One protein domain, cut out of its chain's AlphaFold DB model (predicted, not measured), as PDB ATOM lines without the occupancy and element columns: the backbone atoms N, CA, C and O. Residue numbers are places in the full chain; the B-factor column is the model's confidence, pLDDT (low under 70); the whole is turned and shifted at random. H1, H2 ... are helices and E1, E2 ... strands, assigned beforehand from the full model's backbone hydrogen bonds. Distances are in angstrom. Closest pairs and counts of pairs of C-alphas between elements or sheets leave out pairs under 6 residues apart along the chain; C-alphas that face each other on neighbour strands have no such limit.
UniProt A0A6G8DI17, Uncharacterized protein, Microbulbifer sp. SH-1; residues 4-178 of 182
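Overview. This is residues 4 to 178 of the 182 residues of an uncharacterized protein of Microbulbifer sp. SH-1 (UniProt A0A6G8DI17). A small head, in which the four-stranded sheet E1 E2 E6 E3 curls round H3 and H4 packs on H3, runs on through E3 and E6 into a long thin arm, the two-stranded hairpin of E4 and E5. Away from both, residues 4 to 13, 15 to 21 and 23 to 32, with H1 and H2, stick out as a second, loose arm. The printed part has 175 residues, with four named helices and six named strands in the order H1 H2 E1 E2 H3 E3 E4 E5 E6 H4; both sheets are antiparallel, and the class is mixed, helices and strands. The whole is extended, with a radius of gyration of the C-alphas of 28.1 A and spans of 102 by 50 by 27 A, the arm of E4 and E5 making the length.

Arrangement. The largest sheet, twisted, has the order E1, residues 48 to 55, E2, residues 58 to 64, E6, residues 142 to 156, and E3, residues 93 to 109. E1 and E2 form a hairpin, with N 50 and O 62 2.8 A apart. Between E2 and E6, N 61 and O 151 are 2.8 A apart; between E6 and E3, N 102 and O 148 are 2.8 A apart. The sheet curls round H3, residues 71 to 88; its closest C-alphas to E6 are those of Cys 86 and Cys 155, 5.1 A apart. E2, H3 and E3 make a split strand-helix-strand unit, two strands running the same way with E6 between them, and its crossover is right-handed. H4, residues 166 to 177, touches H3 at a steep tilt of 40 degrees, opposite ways, the closest C-alphas being those of Ala 83 and Ala 166, 4.6 A apart. H3 and H4 on one face of the sheet make two layers with it. E3 bends by 63 degrees at residue 97 and runs on into E4, residues 112 to 124, at 20 degrees. E4 and E5, residues 127 to 139, form a hairpin, with N 118 and O 133 2.8 A apart. H1, residues 4 to 11, and H2, residues 16 to 29, are apart from each other and not on the sheet. In the four helices every O i to N i+4 pair is within hydrogen-bond range.

Along the chain. E6 spans 45.3 A, E3 43.9 A, and E4 and E5 40.4 A each. H3 is 25.7 A long. C-alpha 4, where H1 begins, is at (132.968, 240.772, 120.654); C-alpha 124, where E4 ends, is at (98.114, 220.464, 166.666); C-alpha 177, where H4 ends, is at (151.423, 202.418, 119.240).

Size, cuts and confidence. The C-alphas farthest apart are those of Gly 125 and Glu 158, 102.0 A. The printed part has no cut. The link from H2 to E1, 18 residues, is long. The mean pLDDT of the printed part is 87.0; residues 4 to 21 and 28 to 35 are under 70.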
ATOM      1  N   LEU A   4     134.271 241.305 120.251       55.12
ATOM      2  CA  LEU A   4     132.968 240.772 120.654       55.12
ATOM      3  C   LEU A   4     131.872 240.955 119.588       55.12
ATOM      4  O   LEU A   4     131.081 240.036 119.377       55.12
ATOM      5  N   ASP A   5     131.869 242.070 118.851       57.91
ATOM      6  CA  ASP A   5     130.905 242.288 117.761       57.91
ATOM      7  C   ASP A   5     131.199 241.381 116.556       57.91
ATOM      8  O   ASP A   5     130.282 240.927 115.869       57.91
ATOM      9  N   GLN A   6     132.474 241.046 116.322       57.19
ATOM     10  CA  GLN A   6     132.857 240.101 115.267       57.19
ATOM     11  C   GLN A   6     132.438 238.659 115.592       57.19
ATOM     12  O   GLN A   6     132.028 237.927 114.691       57.19
ATOM     13  N   ILE A   7     132.474 238.262 116.868       55.31
ATOM     14  CA  ILE A   7     132.040 236.930 117.317       55.31
ATOM     15  C   ILE A   7     130.515 236.783 117.193       55.31
ATOM     16  O   ILE A   7     130.037 235.770 116.674       55.31
ATOM     17  N   HIS A   8     129.742 237.804 117.580       52.62
ATOM     18  CA  HIS A   8     128.282 237.802 117.411       52.62
ATOM     19  C   HIS A   8     127.848 237.823 115.935       52.62
ATOM     20  O   HIS A   8     126.902 237.124 115.567       52.62
ATOM     21  N   ALA A   9     128.561 238.548 115.064       53.47
ATOM     22  CA  ALA A   9     128.275 238.573 113.627       53.47
ATOM     23  C   ALA A   9     128.591 237.241 112.914       53.47
ATOM     24  O   ALA A   9     127.931 236.896 111.930       53.47
ATOM     25  N   LEU A  10     129.568 236.471 113.409       55.00
ATOM     26  CA  LEU A  10     129.891 235.134 112.899       55.00
ATOM     27  C   LEU A  10     128.886 234.072 113.370       55.00
ATOM     28  O   LEU A  10     128.529 233.193 112.588       55.00
ATOM     29  N   ALA A  11     128.374 234.182 114.601       55.25
ATOM     30  CA  ALA A  11     127.407 233.236 115.165       55.25
ATOM     31  C   ALA A  11     126.037 233.264 114.457       55.25
ATOM     32  O   ALA A  11     125.387 232.229 114.325       55.25
ATOM     33  N   GLY A  12     125.615 234.423 113.937       55.31
ATOM     34  CA  GLY A  12     124.339 234.580 113.222       55.31
ATOM     35  C   GLY A  12     124.305 234.009 111.797       55.31
ATOM     36  O   GLY A  12     123.263 234.061 111.147       55.31
ATOM     37  N   ARG A  13     125.429 233.485 111.286       59.00
ATOM     38  CA  ARG A  13     125.583 233.024 109.893       59.00
ATOM     39  C   ARG A  13     125.723 231.504 109.749       59.00
ATOM     40  O   ARG A  13     125.921 231.021 108.637       59.00
ATOM     41  N   ILE A  14     125.640 230.771 110.856       57.78
ATOM     42  CA  ILE A  14     125.902 229.332 110.929       57.78
ATOM     43  C   ILE A  14     124.570 228.594 110.743       57.78
ATOM     44  O   ILE A  14     123.698 228.655 111.610       57.78
ATOM     45  N   GLY A  15     124.372 227.938 109.597       64.44
ATOM     46  CA  GLY A  15     123.149 227.178 109.334       64.44
ATOM     47  C   GLY A  15     123.067 225.912 110.194       64.44
ATOM     48  O   GLY A  15     124.082 225.374 110.626       64.44
ATOM     49  N   GLU A  16     121.866 225.364 110.397       62.09
ATOM     50  CA  GLU A  16     121.646 224.131 111.183       62.09
ATOM     51  C   GLU A  16     122.513 222.945 110.700       62.09
ATOM     52  O   GLU A  16     122.978 222.131 111.496       62.09
ATOM     53  N   LYS A  17     122.803 222.888 109.391       59.22
ATOM     54  CA  LYS A  17     123.716 221.908 108.777       59.22
ATOM     55  C   LYS A  17     125.185 222.152 109.142       59.22
ATOM     56  O   LYS A  17     125.917 221.191 109.365       59.22
ATOM     57  N   ASP A  18     125.592 223.414 109.253       66.31
ATOM     58  CA  ASP A  18     126.947 223.813 109.638       66.31
ATOM     59  C   ASP A  18     127.183 223.555 111.129       66.31
ATOM     60  O   ASP A  18     128.237 223.047 111.499       66.31
ATOM     61  N   VAL A  19     126.172 223.781 111.981       68.12
ATOM     62  CA  VAL A  19     126.211 223.424 113.410       68.12
ATOM     63  C   VAL A  19     126.328 221.908 113.588       68.12
ATOM     64  O   VAL A  19     127.138 221.441 114.385       68.12
ATOM     65  N   LYS A  20     125.576 221.117 112.813       64.50
ATOM     66  CA  LYS A  20     125.632 219.648 112.877       64.50
ATOM     67  C   LYS A  20     126.990 219.099 112.427       64.50
ATOM     68  O   LYS A  20     127.522 218.205 113.079       64.50
ATOM     69  N   ASN A  21     127.570 219.663 111.364       69.69
ATOM     70  CA  ASN A  21     128.915 219.309 110.897       69.69
ATOM     71  C   ASN A  21     130.006 219.754 111.881       69.69
ATOM     72  O   ASN A  21     130.951 219.003 112.116       69.69
ATOM     73  N   LEU A  22     129.856 220.926 112.506       72.88
ATOM     74  CA  LEU A  22     130.774 221.419 113.533       72.88
ATOM     75  C   LEU A  22     130.756 220.517 114.776       72.88
ATOM     76  O   LEU A  22     131.812 220.133 115.267       72.88
ATOM     77  N   VAL A  23     129.566 220.116 115.239       76.25
ATOM     78  CA  VAL A  23     129.395 219.166 116.351       76.25
ATOM     79  C   VAL A  23     129.983 217.796 116.001       76.25
ATOM     80  O   VAL A  23     130.641 217.186 116.841       76.25
ATOM     81  N   LEU A  24     129.822 217.327 114.758       75.06
ATOM     82  CA  LEU A  24     130.406 216.062 114.304       75.06
ATOM     83  C   LEU A  24     131.945 216.104 114.316       75.06
ATOM     84  O   LEU A  24     132.578 215.159 114.779       75.06
ATOM     85  N   ILE A  25     132.547 217.211 113.867       74.94
ATOM     86  CA  ILE A  25     134.003 217.424 113.906       74.94
ATOM     87  C   ILE A  25     134.506 217.467 115.357       74.94
ATOM     88  O   ILE A  25     135.524 216.851 115.669       74.94
ATOM     89  N   LEU A  26     133.772 218.124 116.260       70.31
ATOM     90  CA  LEU A  26     134.127 218.229 117.680       70.31
ATOM     91  C   LEU A  26     134.064 216.873 118.406       70.31
ATOM     92  O   LEU A  26     134.928 216.573 119.226       70.31
ATOM     93  N   ILE A  27     133.092 216.021 118.058       70.75
ATOM     94  CA  ILE A  27     132.982 214.648 118.581       70.75
ATOM     95  C   ILE A  27     134.109 213.752 118.041       70.75
ATOM     96  O   ILE A  27     134.653 212.941 118.788       70.75
ATOM     97  N   ILE A  28     134.508 213.918 116.775       65.31
ATOM     98  CA  ILE A  28     135.628 213.168 116.176       65.31
ATOM     99  C   ILE A  28     136.966 213.556 116.826       65.31
ATOM    100  O   ILE A  28     137.794 212.683 117.083       65.31
ATOM    101  N   PHE A  29     137.164 214.834 117.163       59.47
ATOM    102  CA  PHE A  29     138.349 215.289 117.900       59.47
ATOM    103  C   PHE A  29     138.364 214.863 119.379       59.47
ATOM    104  O   PHE A  29     139.432 214.790 119.978       59.47
ATOM    105  N   GLY A  30     137.215 214.528 119.972       56.84
ATOM    106  CA  GLY A  30     137.132 214.041 121.355       56.84
ATOM    107  C   GLY A  30     137.575 212.585 121.561       56.84
ATOM    108  O   GLY A  30     137.650 212.132 122.699       56.84
ATOM    109  N   LEU A  31     137.861 211.839 120.485       52.78
ATOM    110  CA  LEU A  31     138.185 210.404 120.529       52.78
ATOM    111  C   LEU A  31     139.691 210.098 120.499       52.78
ATOM    112  O   LEU A  31     140.077 208.925 120.469       52.78
ATOM    113  N   PHE A  32     140.562 211.111 120.519       52.16
ATOM    114  CA  PHE A  32     141.994 210.877 120.698       52.16
ATOM    115  C   PHE A  32     142.229 210.411 122.136       52.16
ATOM    116  O   PHE A  32     142.150 211.187 123.083       52.16
ATOM    117  N   GLY A  33     142.416 209.096 122.281       52.47
ATOM    118  CA  GLY A  33     142.467 208.403 123.561       52.47
ATOM    119  C   GLY A  33     143.406 209.064 124.566       52.47
ATOM    120  O   GLY A  33     144.486 209.529 124.212       52.47
ATOM    121  N   CYS A  34     142.983 209.048 125.831       59.81
ATOM    122  CA  CYS A  34     143.771 209.407 127.010       59.81
ATOM    123  C   CYS A  34     144.907 208.388 127.207       59.81
ATOM    124  O   CYS A  34     144.909 207.573 128.122       59.81
ATOM    125  N   ALA A  35     145.830 208.347 126.259       64.06
ATOM    126  CA  ALA A  35     146.966 207.458 126.271       64.06
ATOM    127  C   ALA A  35     148.220 208.320 126.266       64.06
ATOM    128  O   ALA A  35     148.325 209.231 125.442       64.06
ATOM    129  N   THR A  36     149.164 208.026 127.163       78.56
ATOM    130  CA  THR A  36     150.393 208.819 127.296       78.56
ATOM    131  C   THR A  36     151.066 208.979 125.940       78.56
ATOM    132  O   THR A  36     151.372 207.992 125.249       78.56
ATOM    133  N   SER A  37     151.231 210.239 125.543       83.62
ATOM    134  CA  SER A  37     151.870 210.619 124.292       83.62
ATOM    135  C   SER A  37     153.365 210.339 124.367       83.62
ATOM    136  O   SER A  37     153.995 210.579 125.396       83.62
ATOM    137  N   TYR A  38     153.948 209.902 123.256       91.25
ATOM    138  CA  TYR A  38     155.397 209.864 123.116       91.25
ATOM    139  C   TYR A  38     155.925 211.289 122.909       91.25
ATOM    140  O   TYR A  38     155.946 211.801 121.792       91.25
ATOM    141  N   ALA A  39     156.272 211.952 124.008       91.69
ATOM    142  CA  ALA A  39     156.748 213.329 124.033       91.69
ATOM    143  C   ALA A  39     157.738 213.526 125.193       91.69
ATOM    144  O   ALA A  39     157.689 212.751 126.157       91.69
ATOM    145  N   PRO A  40     158.603 214.555 125.140       93.12
ATOM    146  CA  PRO A  40     159.447 214.912 126.271       93.12
ATOM    147  C   PRO A  40     158.600 215.177 127.516       93.12
ATOM    148  O   PRO A  40     157.543 215.809 127.427       93.12
ATOM    149  N   LYS A  41     159.062 214.718 128.677       90.00
ATOM    150  CA  LYS A  41     158.429 215.007 129.961       90.00
ATOM    151  C   LYS A  41     158.480 216.513 130.213       90.00
ATOM    152  O   LYS A  41     159.535 217.140 130.140       90.00
ATOM    153  N   SER A  42     157.333 217.085 130.533       86.44
ATOM    154  CA  SER A  42     157.127 218.505 130.787       86.44
ATOM    155  C   SER A  42     156.163 218.685 131.959       86.44
ATOM    156  O   SER A  42     155.610 217.731 132.498       86.44
ATOM    157  N   PHE A  43     155.976 219.933 132.375       78.94
ATOM    158  CA  PHE A  43     154.962 220.292 133.364       78.94
ATOM    159  C   PHE A  43     153.538 220.187 132.793       78.94
ATOM    160  O   PHE A  43     152.585 219.948 133.522       78.94
ATOM    161  N   TRP A  44     153.398 220.373 131.477       78.31
ATOM    162  CA  TRP A  44     152.105 220.454 130.794       78.31
ATOM    163  C   TRP A  44     151.569 219.105 130.308       78.31
ATOM    164  O   TRP A  44     150.454 219.052 129.793       78.31
ATOM    165  N   ASN A  45     152.349 218.027 130.434       82.00
ATOM    166  CA  ASN A  45     151.932 216.678 130.075       82.00
ATOM    167  C   ASN A  45     152.090 215.715 131.254       82.00
ATOM    168  O   ASN A  45     153.031 215.782 132.043       82.00
ATOM    169  N   ASP A  46     151.134 214.801 131.360       82.31
ATOM    170  CA  ASP A  46     151.071 213.817 132.431       82.31
ATOM    171  C   ASP A  46     151.878 212.572 132.047       82.31
ATOM    172  O   ASP A  46     151.343 211.541 131.644       82.31
ATOM    173  N   GLY A  47     153.201 212.740 132.021       88.94
ATOM    174  CA  GLY A  47     154.150 211.706 131.611       88.94
ATOM    175  C   GLY A  47     155.063 212.133 130.464       88.94
ATOM    176  O   GLY A  47     155.188 213.314 130.142       88.94
ATOM    177  N   GLY A  48     155.741 211.159 129.867       93.50
ATOM    178  CA  GLY A  48     156.680 211.359 128.766       93.50
ATOM    179  C   GLY A  48     158.082 210.832 129.057       93.50
ATOM    180  O   GLY A  48     158.349 210.244 130.108       93.50
ATOM    181  N   PHE A  49     158.981 211.045 128.098       95.81
ATOM    182  CA  PHE A  49     160.366 210.596 128.179       95.81
ATOM    183  C   PHE A  49     161.315 211.693 128.661       95.81
ATOM    184  O   PHE A  49     161.103 212.883 128.444       95.81
ATOM    185  N   SER A  50     162.406 211.278 129.281       96.44
ATOM    186  CA  SER A  50     163.563 212.114 129.582       96.44
ATOM    187  C   SER A  50     164.818 211.273 129.423       96.44
ATOM    188  O   SER A  50     164.782 210.059 129.638       96.44
ATOM    189  N   GLU A  51     165.927 211.910 129.078       96.38
ATOM    190  CA  GLU A  51     167.203 211.230 128.925       96.38
ATOM    191  C   GLU A  51     168.355 212.050 129.493       96.38
ATOM    192  O   GLU A  51     168.265 213.263 129.682       96.38
ATOM    193  N   THR A  52     169.456 211.370 129.777       97.12
ATOM    194  CA  THR A  52     170.717 211.984 130.178       97.12
ATOM    195  C   THR A  52     171.852 211.208 129.536       97.12
ATOM    196  O   THR A  52     171.941 209.991 129.697       97.12
ATOM    197  N   GLU A  53     172.715 211.904 128.802       96.25
ATOM    198  CA  GLU A  53     173.958 211.327 128.301       96.25
ATOM    199  C   GLU A  53     174.951 211.243 129.462       96.25
ATOM    200  O   GLU A  53     175.363 212.256 130.027       96.25
ATOM    201  N   VAL A  54     175.279 210.020 129.871       95.44
ATOM    202  CA  VAL A  54     176.187 209.761 130.998       95.44
ATOM    203  C   VAL A  54     177.633 209.746 130.513       95.44
ATOM    204  O   VAL A  54     178.544 210.145 131.234       95.44
ATOM    205  N   GLN A  55     177.836 209.266 129.287       93.12
ATOM    206  CA  GLN A  55     179.110 209.206 128.576       93.12
ATOM    207  C   GLN A  55     178.812 209.356 127.077       93.12
ATOM    208  O   GLN A  55     177.690 209.032 126.685       93.12
ATOM    209  N   PRO A  56     179.772 209.767 126.231       93.00
ATOM    210  CA  PRO A  56     179.564 209.811 124.785       93.00
ATOM    211  C   PRO A  56     179.010 208.482 124.251       93.00
ATOM    212  O   PRO A  56     179.671 207.447 124.358       93.00
ATOM    213  N   GLY A  57     177.780 208.507 123.732       92.38
ATOM    214  CA  GLY A  57     177.095 207.315 123.210       92.38
ATOM    215  C   GLY A  57     176.496 206.367 124.263       92.38
ATOM    216  O   GLY A  57     176.025 205.290 123.900       92.38
ATOM    217  N   LEU A  58     176.478 206.742 125.549       95.81
ATOM    218  CA  LEU A  58     175.781 206.025 126.623       95.81
ATOM    219  C   LEU A  58     174.737 206.928 127.289       95.81
ATOM    220  O   LEU A  58     175.069 207.928 127.930       95.81
ATOM    221  N   PHE A  59     173.481 206.497 127.247       97.25
ATOM    222  CA  PHE A  59     172.348 207.241 127.778       97.25
ATOM    223  C   PHE A  59     171.633 206.493 128.896       97.25
ATOM    224  O   PHE A  59     171.429 205.281 128.830       97.25
ATOM    225  N   MET A  60     171.178 207.244 129.892       97.31
ATOM    226  CA  MET A  60     170.096 206.841 130.781       97.31
ATOM    227  C   MET A  60     168.792 207.412 130.236       97.31
ATOM    228  O   MET A  60     168.684 208.616 130.024       97.31
ATOM    229  N   VAL A  61     167.809 206.549 130.015       97.69
ATOM    230  CA  VAL A  61     166.481 206.895 129.511       97.69
ATOM    231  C   VAL A  61     165.458 206.568 130.582       97.69
ATOM    232  O   VAL A  61     165.492 205.501 131.193       97.69
ATOM    233  N   ARG A  62     164.519 207.484 130.787       97.00
ATOM    234  CA  ARG A  62     163.404 207.321 131.711       97.00
ATOM    235  C   ARG A  62     162.109 207.673 131.003       97.00
ATOM    236  O   ARG A  62     162.010 208.745 130.411       97.00
ATOM    237  N   PHE A  63     161.119 206.797 131.091       96.88
ATOM    238  CA  PHE A  63     159.767 207.048 130.608       96.88
ATOM    239  C   PHE A  63     158.784 206.978 131.771       96.88
ATOM    240  O   PHE A  63     158.779 206.006 132.523       96.88
ATOM    241  N   VAL A  64     157.948 208.003 131.904       94.94
ATOM    242  CA  VAL A  64     156.896 208.082 132.922       94.94
ATOM    243  C   VAL A  64     155.546 207.976 132.221       94.94
ATOM    244  O   VAL A  64     155.245 208.778 131.336       94.94
ATOM    245  N   GLY A  65     154.759 206.965 132.580       92.94
ATOM    246  CA  GLY A  65     153.357 206.852 132.186       92.94
ATOM    247  C   GLY A  65     152.433 207.617 133.136       92.94
ATOM    248  O   GLY A  65     152.892 208.252 134.080       92.94
ATOM    249  N   ASN A  66     151.131 207.512 132.889       90.44
ATOM    250  CA  ASN A  66     150.064 207.985 133.775       90.44
ATOM    251  C   ASN A  66     149.206 206.815 134.284       90.44
ATOM    252  O   ASN A  66     149.466 205.655 133.943       90.44
ATOM    253  N   GLU A  67     148.132 207.108 135.018       87.19
ATOM    254  CA  GLU A  67     147.228 206.110 135.613       87.19
ATOM    255  C   GLU A  67     146.516 205.221 134.579       87.19
ATOM    256  O   GLU A  67     146.016 204.145 134.909       87.19
ATOM    257  N   PHE A  68     146.475 205.648 133.315       87.88
ATOM    258  CA  PHE A  68     145.858 204.916 132.205       87.88
ATOM    259  C   PHE A  68     146.882 204.172 131.338       87.88
ATOM    260  O   PHE A  68     146.521 203.520 130.353       87.88
ATOM    261  N   THR A  69     148.168 204.268 131.672       91.31
ATOM    262  CA  THR A  69     149.257 203.645 130.918       91.31
ATOM    263  C   THR A  69     149.664 202.334 131.567       91.31
ATOM    264  O   THR A  69     149.793 202.239 132.780       91.31
ATOM    265  N   SER A  70     149.885 201.298 130.757       92.81
ATOM    266  CA  SER A  70     150.397 200.025 131.260       92.81
ATOM    267  C   SER A  70     151.914 200.064 131.456       92.81
ATOM    268  O   SER A  70     152.637 200.761 130.736       92.81
ATOM    269  N   SER A  71     152.422 199.252 132.386       94.81
ATOM    270  CA  SER A  71     153.864 199.045 132.575       94.81
ATOM    271  C   SER A  71     154.548 198.576 131.287       94.81
ATOM    272  O   SER A  71     155.615 199.070 130.948       94.81
ATOM    273  N   GLU A  72     153.896 197.699 130.514       95.31
ATOM    274  CA  GLU A  72     154.391 197.249 129.205       95.31
ATOM    275  C   GLU A  72     154.560 198.421 128.229       95.31
ATOM    276  O   GLU A  72     155.616 198.582 127.629       95.31
ATOM    277  N   ARG A  73     153.543 199.286 128.103       94.81
ATOM    278  CA  ARG A  73     153.628 200.457 127.223       94.81
ATOM    279  C   ARG A  73     154.716 201.423 127.677       94.81
ATOM    280  O   ARG A  73     155.394 202.001 126.839       94.81
ATOM    281  N   THR A  74     154.889 201.594 128.979       95.75
ATOM    282  CA  THR A  74     155.937 202.452 129.552       95.75
ATOM    283  C   THR A  74     157.323 201.930 129.183       95.75
ATOM    284  O   THR A  74     158.153 202.695 128.687       95.75
ATOM    285  N   ALA A  75     157.538 200.619 129.314       96.69
ATOM    286  CA  ALA A  75     158.795 199.984 128.943       96.69
ATOM    287  C   ALA A  75     159.066 200.061 127.438       96.69
ATOM    288  O   ALA A  75     160.168 200.424 127.023       96.69
ATOM    289  N   ASP A  76     158.053 199.806 126.615       96.56
ATOM    290  CA  ASP A  76     158.182 199.888 125.163       96.56
ATOM    291  C   ASP A  76     158.498 201.307 124.679       96.56
ATOM    292  O   ASP A  76     159.305 201.485 123.763       96.56
ATOM    293  N   LEU A  77     157.906 202.333 125.298       96.38
ATOM    294  CA  LEU A  77     158.188 203.726 124.954       96.38
ATOM    295  C   LEU A  77     159.564 204.186 125.459       96.38
ATOM    296  O   LEU A  77     160.216 204.980 124.778       96.38
ATOM    297  N   ALA A  78     160.052 203.654 126.586       97.62
ATOM    298  CA  ALA A  78     161.438 203.851 127.012       97.62
ATOM    299  C   ALA A  78     162.423 203.235 126.003       97.62
ATOM    300  O   ALA A  78     163.394 203.881 125.603       97.62
ATOM    301  N   MET A  79     162.146 202.015 125.532       97.25
ATOM    302  CA  MET A  79     162.956 201.342 124.510       97.25
ATOM    303  C   MET A  79     162.914 202.072 123.161       97.25
ATOM    304  O   MET A  79     163.946 202.211 122.506       97.25
ATOM    305  N   LEU A  80     161.749 202.591 122.762       97.25
ATOM    306  CA  LEU A  80     161.620 203.446 121.581       97.25
ATOM    307  C   LEU A  80     162.490 204.704 121.711       97.25
ATOM    308  O   LEU A  80     163.191 205.051 120.762       97.25
ATOM    309  N   ARG A  81     162.502 205.351 122.886       97.56
ATOM    310  CA  ARG A  81     163.346 206.533 123.105       97.56
ATOM    311  C   ARG A  81     164.829 206.217 123.010       97.56
ATOM    312  O   ARG A  81     165.568 206.981 122.395       97.56
ATOM    313  N   ALA A  82     165.251 205.087 123.564       97.44
ATOM    314  CA  ALA A  82     166.622 204.615 123.427       97.44
ATOM    315  C   ALA A  82     167.028 204.392 121.966       97.44
ATOM    316  O   ALA A  82     168.094 204.845 121.553       97.44
ATOM    317  N   ALA A  83     166.159 203.761 121.174       97.19
ATOM    318  CA  ALA A  83     166.406 203.570 119.751       97.19
ATOM    319  C   ALA A  83     166.519 204.906 119.004       97.19
ATOM    320  O   ALA A  83     167.438 205.090 118.210       97.19
ATOM    321  N   ASP A  84     165.631 205.859 119.295       96.56
ATOM    322  CA  ASP A  84     165.662 207.187 118.677       96.56
ATOM    323  C   ASP A  84     166.943 207.964 119.001       96.56
ATOM    324  O   ASP A  84     167.453 208.670 118.135       96.56
ATOM    325  N   LEU A  85     167.480 207.830 120.219       96.81
ATOM    326  CA  LEU A  85     168.750 208.457 120.596       96.81
ATOM    327  C   LEU A  85     169.922 207.889 119.794       96.81
ATOM    328  O   LEU A  85     170.723 208.659 119.270       96.81
ATOM    329  N   CYS A  86     169.991 206.566 119.634       96.50
ATOM    330  CA  CYS A  86     171.054 205.949 118.844       96.50
ATOM    331  C   CYS A  86     170.954 206.302 117.358       96.50
ATOM    332  O   CYS A  86     171.952 206.686 116.752       96.50
ATOM    333  N   LEU A  87     169.746 206.279 116.790       96.00
ATOM    334  CA  LEU A  87     169.532 206.682 115.399       96.00
ATOM    335  C   LEU A  87     169.876 208.159 115.169       96.00
ATOM    336  O   LEU A  87     170.448 208.494 114.135       96.00
ATOM    337  N   ALA A  88     169.587 209.037 116.136       95.06
ATOM    338  CA  ALA A  88     169.964 210.450 116.066       95.06
ATOM    339  C   ALA A  88     171.489 210.665 116.081       95.06
ATOM    340  O   ALA A  88     171.967 211.656 115.531       95.06
ATOM    341  N   GLN A  89     172.249 209.738 116.671       93.88
ATOM    342  CA  GLN A  89     173.714 209.726 116.628       93.88
ATOM    343  C   GLN A  89     174.290 209.041 115.377       93.88
ATOM    344  O   GLN A  89     175.506 209.004 115.220       93.88
ATOM    345  N   GLY A  90     173.450 208.507 114.484       94.50
ATOM    346  CA  GLY A  90     173.895 207.750 113.311       94.50
ATOM    347  C   GLY A  90     174.251 206.286 113.599       94.50
ATOM    348  O   GLY A  90     174.732 205.596 112.705       94.50
ATOM    349  N   ALA A  91     173.982 205.789 114.809       94.75
ATOM    350  CA  ALA A  91     174.216 204.401 115.184       94.75
ATOM    351  C   ALA A  91     173.032 203.505 114.780       94.75
ATOM    352  O   ALA A  91     171.885 203.744 115.166       94.75
ATOM    353  N   GLU A  92     173.307 202.436 114.028       95.00
ATOM    354  CA  GLU A  92     172.291 201.452 113.622       95.00
ATOM    355  C   GLU A  92     171.969 200.450 114.746       95.00
ATOM    356  O   GLU A  92     170.858 199.903 114.818       95.00
ATOM    357  N   PHE A  93     172.926 200.223 115.646       96.75
ATOM    358  CA  PHE A  93     172.843 199.223 116.700       96.75
ATOM    359  C   PHE A  93     172.829 199.853 118.092       96.75
ATOM    360  O   PHE A  93     173.379 200.927 118.338       96.75
ATOM    361  N   MET A  94     172.197 199.151 119.028       96.12
ATOM    362  CA  MET A  94     172.115 199.556 120.426       96.12
ATOM    363  C   MET A  94     172.243 198.360 121.369       96.12
ATOM    364  O   MET A  94     171.786 197.257 121.061       96.12
ATOM    365  N   PHE A  95     172.816 198.591 122.545       96.38
ATOM    366  CA  PHE A  95     172.867 197.633 123.644       96.38
ATOM    367  C   PHE A  95     172.016 198.151 124.790       96.38
ATOM    368  O   PHE A  95     172.275 199.227 125.330       96.38
ATOM    369  N   LEU A  96     171.000 197.378 125.161       94.75
ATOM    370  CA  LEU A  96     170.197 197.654 126.342       94.75
ATOM    371  C   LEU A  96     170.911 197.095 127.569       94.75
ATOM    372  O   LEU A  96     171.274 195.921 127.611       94.75
ATOM    373  N   GLY A  97     171.117 197.954 128.559       91.94
ATOM    374  CA  GLY A  97     171.540 197.535 129.886       91.94
ATOM    375  C   GLY A  97     170.337 197.158 130.746       91.94
ATOM    376  O   GLY A  97     169.389 196.528 130.279       91.94
ATOM    377  N   ASN A  98     170.374 197.540 132.020       88.88
ATOM    378  CA  ASN A  98     169.285 197.225 132.938       88.88
ATOM    379  C   ASN A  98     168.002 197.950 132.504       88.88
ATOM    380  O   ASN A  98     168.057 199.133 132.178       88.88
ATOM    381  N   ILE A  99     166.878 197.235 132.506       92.75
ATOM    382  CA  ILE A  99     165.539 197.784 132.301       92.75
ATOM    383  C   ILE A  99     164.760 197.495 133.578       92.75
ATOM    384  O   ILE A  99     164.485 196.336 133.895       92.75
ATOM    385  N   ALA A 100     164.387 198.546 134.295       94.69
ATOM    386  CA  ALA A 100     163.600 198.453 135.513       94.69
ATOM    387  C   ALA A 100     162.277 199.175 135.296       94.69
ATOM    388  O   ALA A 100     162.264 200.324 134.859       94.69
ATOM    389  N   THR A 101     161.168 198.493 135.577       95.12
ATOM    390  CA  THR A 101     159.836 199.101 135.548       95.12
ATOM    391  C   THR A 101     159.209 199.005 136.922       95.12
ATOM    392  O   THR A 101     159.087 197.913 137.475       95.12
ATOM    393  N   GLU A 102     158.788 200.144 137.446       94.69
ATOM    394  CA  GLU A 102     158.173 200.275 138.758       94.69
ATOM    395  C   GLU A 102     156.809 200.946 138.621       94.69
ATOM    396  O   GLU A 102     156.554 201.689 137.678       94.69
ATOM    397  N   VAL A 103     155.907 200.662 139.555       93.31
ATOM    398  CA  VAL A 103     154.620 201.352 139.655       93.31
ATOM    399  C   VAL A 103     154.687 202.222 140.896       93.31
ATOM    400  O   VAL A 103     154.685 201.715 142.019       93.31
ATOM    401  N   VAL A 104     154.791 203.529 140.684       91.31
ATOM    402  CA  VAL A 104     154.988 204.518 141.744       91.31
ATOM    403  C   VAL A 104     153.690 205.269 142.003       91.31
ATOM    404  O   VAL A 104     152.882 205.475 141.098       91.31
ATOM    405  N   GLN A 105     153.458 205.676 143.250       90.50
ATOM    406  CA  GLN A 105     152.293 206.492 143.579       90.50
ATOM    407  C   GLN A 105     152.466 207.891 142.964       90.50
ATOM    408  O   GLN A 105     153.355 208.637 143.373       90.50
ATOM    409  N   SER A 106     151.631 208.243 141.983       86.19
ATOM    410  CA  SER A 106     151.667 209.529 141.271       86.19
ATOM    411  C   SER A 106     150.801 210.598 141.928       86.19
ATOM    412  O   SER A 106     151.059 211.789 141.765       86.19
ATOM    413  N   GLY A 107     149.787 210.193 142.698       86.69
ATOM    414  CA  GLY A 107     148.832 211.138 143.259       86.69
ATOM    415  C   GLY A 107     147.937 210.571 144.351       86.69
ATOM    416  O   GLY A 107     148.048 209.419 144.784       86.69
ATOM    417  N   TYR A 108     147.044 211.431 144.828       90.19
ATOM    418  CA  TYR A 108     146.108 211.121 145.898       90.19
ATOM    419  C   TYR A 108     144.833 211.949 145.741       90.19
ATOM    420  O   TYR A 108     144.882 213.179 145.719       90.19
ATOM    421  N   ILE A 109     143.693 211.267 145.655       91.31
ATOM    422  CA  ILE A 109     142.365 211.875 145.666       91.31
ATOM    423  C   ILE A 109     141.841 211.799 147.106       91.31
ATOM    424  O   ILE A 109     141.610 210.691 147.605       91.31
ATOM    425  N   PRO A 110     141.654 212.939 147.798       92.31
ATOM    426  CA  PRO A 110     141.125 212.940 149.152       92.31
ATOM    427  C   PRO A 110     139.662 212.486 149.164       92.31
ATOM    428  O   PRO A 110     138.875 212.834 148.283       92.31
ATOM    429  N   GLY A 111     139.296 211.723 150.192       93.31
ATOM    430  CA  GLY A 111     137.911 211.337 150.430       93.31
ATOM    431  C   GLY A 111     137.069 212.520 150.907       93.31
ATOM    432  O   GLY A 111     137.591 213.504 151.434       93.31
ATOM    433  N   SER A 112     135.754 212.418 150.756       94.19
ATOM    434  CA  SER A 112     134.806 213.431 151.218       94.19
ATOM    435  C   SER A 112     133.601 212.790 151.896       94.19
ATOM    436  O   SER A 112     133.255 211.639 151.637       94.19
ATOM    437  N   SER A 113     132.961 213.525 152.801       95.31
ATOM    438  CA  SER A 113     131.715 213.104 153.434       95.31
ATOM    439  C   SER A 113     130.717 214.249 153.387       95.31
ATOM    440  O   SER A 113     131.060 215.388 153.698       95.31
ATOM    441  N   SER A 114     129.490 213.946 152.973       95.06
ATOM    442  CA  SER A 114     128.386 214.896 152.920       95.06
ATOM    443  C   SER A 114     127.193 214.310 153.656       95.06
ATOM    444  O   SER A 114     126.683 213.260 153.268       95.06
ATOM    445  N   THR A 115     126.732 214.998 154.698       96.00
ATOM    446  CA  THR A 115     125.528 214.629 155.448       96.00
ATOM    447  C   THR A 115     124.397 215.581 155.106       96.00
ATOM    448  O   THR A 115     124.502 216.784 155.327       96.00
ATOM    449  N   THR A 116     123.298 215.032 154.602       95.25
ATOM    450  CA  THR A 116     122.057 215.767 154.365       95.25
ATOM    451  C   THR A 116     121.049 215.375 155.432       95.25
ATOM    452  O   THR A 116     120.633 214.217 155.510       95.25
ATOM    453  N   SER A 117     120.644 216.348 156.244       95.88
ATOM    454  CA  SER A 117     119.621 216.182 157.275       95.88
ATOM    455  C   SER A 117     118.347 216.917 156.876       95.88
ATOM    456  O   SER A 117     118.402 218.060 156.425       95.88
ATOM    457  N   SER A 118     117.194 216.285 157.061       91.75
ATOM    458  CA  SER A 118     115.889 216.924 156.910       91.75
ATOM    459  C   SER A 118     115.047 216.685 158.154       91.75
ATOM    460  O   SER A 118     115.131 215.638 158.794       91.75
ATOM    461  N   ALA A 119     114.253 217.684 158.525       91.88
ATOM    462  CA  ALA A 119     113.344 217.595 159.652       91.88
ATOM    463  C   ALA A 119     111.955 218.062 159.225       91.88
ATOM    464  O   ALA A 119     111.816 219.090 158.561       91.88
ATOM    465  N   THR A 120     110.931 217.307 159.602       87.75
ATOM    466  CA  THR A 120     109.531 217.634 159.354       87.75
ATOM    467  C   THR A 120     108.812 217.766 160.689       87.75
ATOM    468  O   THR A 120     108.809 216.854 161.513       87.75
ATOM    469  N   GLY A 121     108.243 218.944 160.935       88.62
ATOM    470  CA  GLY A 121     107.457 219.242 162.130       88.62
ATOM    471  C   GLY A 121     105.963 219.216 161.829       88.62
ATOM    472  O   GLY A 121     105.534 219.707 160.786       88.62
ATOM    473  N   TYR A 122     105.170 218.680 162.751       81.62
ATOM    474  CA  TYR A 122     103.712 218.726 162.730       81.62
ATOM    475  C   TYR A 122     103.196 219.163 164.106       81.62
ATOM    476  O   TYR A 122     103.635 218.641 165.130       81.62
ATOM    477  N   GLY A 123     102.278 220.131 164.142       85.44
ATOM    478  CA  GLY A 123     101.722 220.674 165.384       85.44
ATOM    479  C   GLY A 123     100.198 220.735 165.353       85.44
ATOM    480  O   GLY A 123      99.617 221.119 164.340       85.44
ATOM    481  N   ALA A 124      99.560 220.371 166.468       74.75
ATOM    482  CA  ALA A 124      98.114 220.464 166.666       74.75
ATOM    483  C   ALA A 124      97.797 220.848 168.124       74.75
ATOM    484  O   ALA A 124      98.121 220.118 169.062       74.75
ATOM    485  N   GLY A 125      97.148 222.002 168.324       82.44
ATOM    486  CA  GLY A 125      96.846 222.530 169.661       82.44
ATOM    487  C   GLY A 125      98.117 222.825 170.467       82.44
ATOM    488  O   GLY A 125      99.036 223.463 169.964       82.44
ATOM    489  N   SER A 126      98.180 222.346 171.711       85.94
ATOM    490  CA  SER A 126      99.330 222.539 172.614       85.94
ATOM    491  C   SER A 126     100.465 221.519 172.417       85.94
ATOM    492  O   SER A 126     101.370 221.461 173.248       85.94
ATOM    493  N   ILE A 127     100.411 220.677 171.374       76.75
ATOM    494  CA  ILE A 127     101.367 219.584 171.131       76.75
ATOM    495  C   ILE A 127     102.063 219.791 169.779       76.75
ATOM    496  O   ILE A 127     101.410 220.031 168.761       76.75
ATOM    497  N   ALA A 128     103.390 219.652 169.768       84.00
ATOM    498  CA  ALA A 128     104.222 219.676 168.569       84.00
ATOM    499  C   ALA A 128     105.135 218.444 168.524       84.00
ATOM    500  O   ALA A 128     105.766 218.100 169.524       84.00
ATOM    501  N   THR A 129     105.227 217.812 167.355       85.00
ATOM    502  CA  THR A 129     106.069 216.636 167.103       85.00
ATOM    503  C   THR A 129     106.955 216.909 165.895       85.00
ATOM    504  O   THR A 129     106.484 217.442 164.892       85.00
ATOM    505  N   ALA A 130     108.231 216.538 165.959       88.88
ATOM    506  CA  ALA A 130     109.153 216.662 164.836       88.88
ATOM    507  C   ALA A 130     109.862 215.333 164.564       88.88
ATOM    508  O   ALA A 130     110.258 214.637 165.497       88.88
ATOM    509  N   TYR A 131     110.035 215.010 163.285       88.38
ATOM    510  CA  TYR A 131     110.791 213.857 162.812       88.38
ATOM    511  C   TYR A 131     112.008 214.352 162.048       88.38
ATOM    512  O   TYR A 131     111.874 215.136 161.115       88.38
ATOM    513  N   GLY A 132     113.192 213.899 162.445       92.25
ATOM    514  CA  GLY A 132     114.433 214.147 161.722       92.25
ATOM    515  C   GLY A 132     114.895 212.891 160.997       92.25
ATOM    516  O   GLY A 132     114.822 211.795 161.549       92.25
ATOM    517  N   THR A 133     115.413 213.044 159.785       93.00
ATOM    518  CA  THR A 133     116.199 212.021 159.093       93.00
ATOM    519  C   THR A 133     117.525 212.620 158.652       93.00
ATOM    520  O   THR A 133     117.631 213.817 158.393       93.00
ATOM    521  N   SER A 134     118.570 211.804 158.631       93.44
ATOM    522  CA  SER A 134     119.895 212.200 158.164       93.44
ATOM    523  C   SER A 134     120.467 211.091 157.301       93.44
ATOM    524  O   SER A 134     120.409 209.922 157.679       93.44
ATOM    525  N   GLN A 135     121.018 211.458 156.149       94.69
ATOM    526  CA  GLN A 135     121.744 210.553 155.268       94.69
ATOM    527  C   GLN A 135     123.151 211.087 155.056       94.69
ATOM    528  O   GLN A 135     123.326 212.235 154.655       94.69
ATOM    529  N   THR A 136     124.146 210.248 155.323       95.75
ATOM    530  CA  THR A 136     125.555 210.572 155.105       95.75
ATOM    531  C   THR A 136     126.079 209.776 153.921       95.75
ATOM    532  O   THR A 136     126.059 208.548 153.947       95.75
ATOM    533  N   THR A 137     126.590 210.476 152.914       95.25
ATOM    534  CA  THR A 137     127.314 209.900 151.778       95.25
ATOM    535  C   THR A 137     128.809 210.064 152.016       95.25
ATOM    536  O   THR A 137     129.264 211.156 152.360       95.25
ATOM    537  N   ILE A 138     129.576 208.987 151.847       94.19
ATOM    538  CA  ILE A 138     131.032 208.979 152.022       94.19
ATOM    539  C   ILE A 138     131.673 208.535 150.710       94.19
ATOM    540  O   ILE A 138     131.375 207.453 150.207       94.19
ATOM    541  N   THR A 139     132.582 209.354 150.195       94.81
ATOM    542  CA  THR A 139     133.493 209.014 149.103       94.81
ATOM    543  C   THR A 139     134.853 208.694 149.725       94.81
ATOM    544  O   THR A 139     135.467 209.592 150.304       94.81
ATOM    545  N   PRO A 140     135.329 207.439 149.679       93.38
ATOM    546  CA  PRO A 140     136.617 207.081 150.263       93.38
ATOM    547  C   PRO A 140     137.784 207.730 149.495       93.38
ATOM    548  O   PRO A 140     137.644 208.024 148.306       93.38
ATOM    549  N   PRO A 141     138.933 207.957 150.155       92.94
ATOM    550  CA  PRO A 141     140.139 208.412 149.475       92.94
ATOM    551  C   PRO A 141     140.713 207.326 148.559       92.94
ATOM    552  O   PRO A 141     140.608 206.136 148.862       92.94
ATOM    553  N   THR A 142     141.405 207.746 147.498       92.38
ATOM    554  CA  THR A 142     142.020 206.841 146.515       92.38
ATOM    555  C   THR A 142     143.427 207.314 146.158       92.38
ATOM    556  O   THR A 142     143.620 208.463 145.766       92.38
ATOM    557  N   ALA A 143     144.419 206.428 146.275       92.19
ATOM    558  CA  ALA A 143     145.769 206.673 145.772       92.19
ATOM    559  C   ALA A 143     145.834 206.403 144.261       92.19
ATOM    560  O   ALA A 143     145.225 205.452 143.771       92.19
ATOM    561  N   LEU A 144     146.580 207.237 143.539       90.31
ATOM    562  CA  LEU A 144     146.826 207.095 142.106       90.31
ATOM    563  C   LEU A 144     148.233 206.555 141.880       90.31
ATOM    564  O   LEU A 144     149.160 206.925 142.603       90.31
ATOM    565  N   TYR A 145     148.382 205.687 140.884       90.75
ATOM    566  CA  TYR A 145     149.639 205.021 140.573       90.75
ATOM    567  C   TYR A 145     149.951 205.143 139.093       90.75
ATOM    568  O   TYR A 145     149.078 204.916 138.259       90.75
ATOM    569  N   SER A 146     151.211 205.426 138.787       92.44
ATOM    570  CA  SER A 146     151.711 205.526 137.423       92.44
ATOM    571  C   SER A 146     152.937 204.636 137.239       92.44
ATOM    572  O   SER A 146     153.805 204.595 138.118       92.44
ATOM    573  N   PRO A 147     153.035 203.902 136.121       95.06
ATOM    574  CA  PRO A 147     154.232 203.147 135.802       95.06
ATOM    575  C   PRO A 147     155.373 204.065 135.362       95.06
ATOM    576  O   PRO A 147     155.182 205.067 134.671       95.06
ATOM    577  N   GLU A 148     156.584 203.659 135.696       95.50
ATOM    578  CA  GLU A 148     157.819 204.307 135.300       95.50
ATOM    579  C   GLU A 148     158.828 203.252 134.863       95.50
ATOM    580  O   GLU A 148     159.037 202.270 135.571       95.50
ATOM    581  N   THR A 149     159.477 203.465 133.719       97.69
ATOM    582  CA  THR A 149     160.573 202.612 133.257       97.69
ATOM    583  C   THR A 149     161.858 203.415 133.142       97.69
ATOM    584  O   THR A 149     161.907 204.414 132.424       97.69
ATOM    585  N   GLY A 150     162.906 202.945 133.812       97.38
ATOM    586  CA  GLY A 150     164.279 203.408 133.640       97.38
ATOM    587  C   GLY A 150     165.110 202.365 132.901       97.38
ATOM    588  O   GLY A 150     165.005 201.170 133.187       97.38
ATOM    589  N   LEU A 151     165.941 202.808 131.958       97.38
ATOM    590  CA  LEU A 151     166.914 201.946 131.300       97.38
ATOM    591  C   LEU A 151     168.197 202.674 130.912       97.38
ATOM    592  O   LEU A 151     168.230 203.896 130.787       97.38
ATOM    593  N   THR A 152     169.254 201.905 130.674       97.31
ATOM    594  CA  THR A 152     170.497 202.398 130.064       97.31
ATOM    595  C   THR A 152     170.641 201.865 128.646       97.31
ATOM    596  O   THR A 152     170.383 200.682 128.419       97.31
ATOM    597  N   VAL A 153     171.112 202.691 127.714       97.25
ATOM    598  CA  VAL A 153     171.399 202.288 126.334       97.25
ATOM    599  C   VAL A 153     172.773 202.775 125.892       97.25
ATOM    600  O   VAL A 153     173.103 203.942 126.094       97.25
ATOM    601  N   ALA A 154     173.557 201.889 125.280       96.62
ATOM    602  CA  ALA A 154     174.788 202.238 124.576       96.62
ATOM    603  C   ALA A 154     174.578 202.130 123.062       96.62
ATOM    604  O   ALA A 154     174.049 201.123 122.588       96.62
ATOM    605  N   CYS A 155     174.997 203.144 122.313       96.19
ATOM    606  CA  CYS A 155     174.861 203.204 120.862       96.19
ATOM    607  C   CYS A 155     176.138 202.708 120.171       96.19
ATOM    608  O   CYS A 155     177.244 202.959 120.646       96.19
ATOM    609  N   SER A 156     175.987 201.980 119.062       93.94
ATOM    610  CA  SER A 156     177.102 201.396 118.312       93.94
ATOM    611  C   SER A 156     176.832 201.398 116.808       93.94
ATOM    612  O   SER A 156     175.735 201.070 116.357       93.94
ATOM    613  N   GLU A 157     177.853 201.723 116.019       91.06
ATOM    614  CA  GLU A 157     177.836 201.542 114.562       91.06
ATOM    615  C   GLU A 157     178.134 200.089 114.174       91.06
ATOM    616  O   GLU A 157     177.654 199.586 113.159       91.06
ATOM    617  N   GLU A 158     178.899 199.382 115.008       89.62
ATOM    618  CA  GLU A 158     179.282 198.003 114.754       89.62
ATOM    619  C   GLU A 158     178.262 197.027 115.333       89.62
ATOM    620  O   GLU A 158     177.803 197.143 116.477       89.62
ATOM    621  N   LYS A 159     177.948 196.007 114.534       91.75
ATOM    622  CA  LYS A 159     177.131 194.877 114.958       91.75
ATOM    623  C   LYS A 159     177.977 193.923 115.803       91.75
ATOM    624  O   LYS A 159     178.739 193.132 115.250       91.75
ATOM    625  N   ALA A 160     177.794 193.949 117.120       91.19
ATOM    626  CA  ALA A 160     178.354 192.940 118.024       91.19
ATOM    627  C   ALA A 160     177.294 191.925 118.484       91.19
ATOM    628  O   ALA A 160     176.098 192.068 118.207       91.19
ATOM    629  N   ASP A 161     177.737 190.879 119.181       89.88
ATOM    630  CA  ASP A 161     176.828 189.888 119.756       89.88
ATOM    631  C   ASP A 161     175.931 190.526 120.829       89.88
ATOM    632  O   ASP A 161     176.383 191.335 121.638       89.88
ATOM    633  N   GLY A 162     174.638 190.209 120.795       88.31
ATOM    634  CA  GLY A 162     173.635 190.842 121.656       88.31
ATOM    635  C   GLY A 162     173.230 192.272 121.269       88.31
ATOM    636  O   GLY A 162     172.452 192.880 122.004       88.31
ATOM    637  N   ALA A 163     173.698 192.811 120.135       93.75
ATOM    638  CA  ALA A 163     173.256 194.106 119.617       93.75
ATOM    639  C   ALA A 163     171.815 194.057 119.081       93.75
ATOM    640  O   ALA A 163     171.436 193.160 118.322       93.75
ATOM    641  N   TRP A 164     171.021 195.069 119.420       94.81
ATOM    642  CA  TRP A 164     169.660 195.249 118.923       94.81
ATOM    643  C   TRP A 164     169.694 196.221 117.745       94.81
ATOM    644  O   TRP A 164     170.417 197.213 117.780       94.81
ATOM    645  N   ASN A 165     168.905 195.963 116.701       96.06
ATOM    646  CA  ASN A 165     168.768 196.904 115.590       96.06
ATOM    647  C   ASN A 165     167.807 198.033 115.995       96.06
ATOM    648  O   ASN A 165     166.606 197.796 116.183       96.06
ATOM    649  N   ALA A 166     168.341 199.248 116.136       96.12
ATOM    650  CA  ALA A 166     167.595 200.399 116.629       96.12
ATOM    651  C   ALA A 166     166.465 200.790 115.662       96.12
ATOM    652  O   ALA A 166     165.329 200.998 116.089       96.12
ATOM    653  N   ALA A 167     166.733 200.794 114.352       95.62
ATOM    654  CA  ALA A 167     165.745 201.146 113.329       95.62
ATOM    655  C   ALA A 167     164.539 200.194 113.330       95.62
ATOM    656  O   ALA A 167     163.385 200.633 113.330       95.62
ATOM    657  N   PHE A 168     164.797 198.888 113.393       96.12
ATOM    658  CA  PHE A 168     163.759 197.863 113.431       96.12
ATOM    659  C   PHE A 168     162.910 197.972 114.699       96.12
ATOM    660  O   PHE A 168     161.678 197.966 114.616       96.12
ATOM    661  N   LEU A 169     163.550 198.109 115.866       96.12
ATOM    662  CA  LEU A 169     162.853 198.289 117.140       96.12
ATOM    663  C   LEU A 169     161.955 199.530 117.094       96.12
ATOM    664  O   LEU A 169     160.761 199.445 117.391       96.12
ATOM    665  N   ALA A 170     162.506 200.662 116.658       95.94
ATOM    666  CA  ALA A 170     161.788 201.923 116.609       95.94
ATOM    667  C   ALA A 170     160.584 201.857 115.655       95.94
ATOM    668  O   ALA A 170     159.482 202.287 116.004       95.94
ATOM    669  N   GLN A 171     160.751 201.247 114.476       95.88
ATOM    670  CA  GLN A 171     159.658 201.033 113.526       95.88
ATOM    671  C   GLN A 171     158.551 200.155 114.125       95.88
ATOM    672  O   GLN A 171     157.362 200.476 114.001       95.88
ATOM    673  N   LYS A 172     158.916 199.053 114.791       96.06
ATOM    674  CA  LYS A 172     157.950 198.141 115.422       96.06
ATOM    675  C   LYS A 172     157.172 198.819 116.544       96.06
ATOM    676  O   LYS A 172     155.946 198.702 116.556       96.06
ATOM    677  N   MET A 173     157.838 199.571 117.418       95.31
ATOM    678  CA  MET A 173     157.169 200.279 118.515       95.31
ATOM    679  C   MET A 173     156.259 201.396 118.002       95.31
ATOM    680  O   MET A 173     155.100 201.481 118.413       95.31
ATOM    681  N   ARG A 174     156.712 202.186 117.020       94.25
ATOM    682  CA  ARG A 174     155.859 203.191 116.367       94.25
ATOM    683  C   ARG A 174     154.623 202.571 115.724       94.25
ATOM    684  O   ARG A 174     153.528 203.105 115.871       94.25
ATOM    685  N   THR A 175     154.776 201.412 115.085       94.38
ATOM    686  CA  THR A 175     153.657 200.674 114.482       94.38
ATOM    687  C   THR A 175     152.688 200.158 115.547       94.38
ATOM    688  O   THR A 175     151.480 200.357 115.421       94.38
ATOM    689  N   LYS A 176     153.207 199.545 116.622       93.19
ATOM    690  CA  LYS A 176     152.414 199.015 117.746       93.19
ATOM    691  C   LYS A 176     151.547 200.102 118.387       93.19
ATOM    692  O   LYS A 176     150.375 199.858 118.670       93.19
ATOM    693  N   TYR A 177     152.093 201.307 118.556       91.94
ATOM    694  CA  TYR A 177     151.423 202.418 119.240       91.94
ATOM    695  C   TYR A 177     150.852 203.501 118.320       91.94
ATOM    696  O   TYR A 177     150.339 204.500 118.822       91.94
ATOM    697  N   LYS A 178     150.895 203.302 116.995       91.19
ATOM    698  CA  LYS A 178     150.423 204.268 115.984       91.19
ATOM    699  C   LYS A 178     151.044 205.664 116.156       91.19
ATOM    700  O   LYS A 178     150.365 206.678 116.010       91.19
TER     701      LYS A 178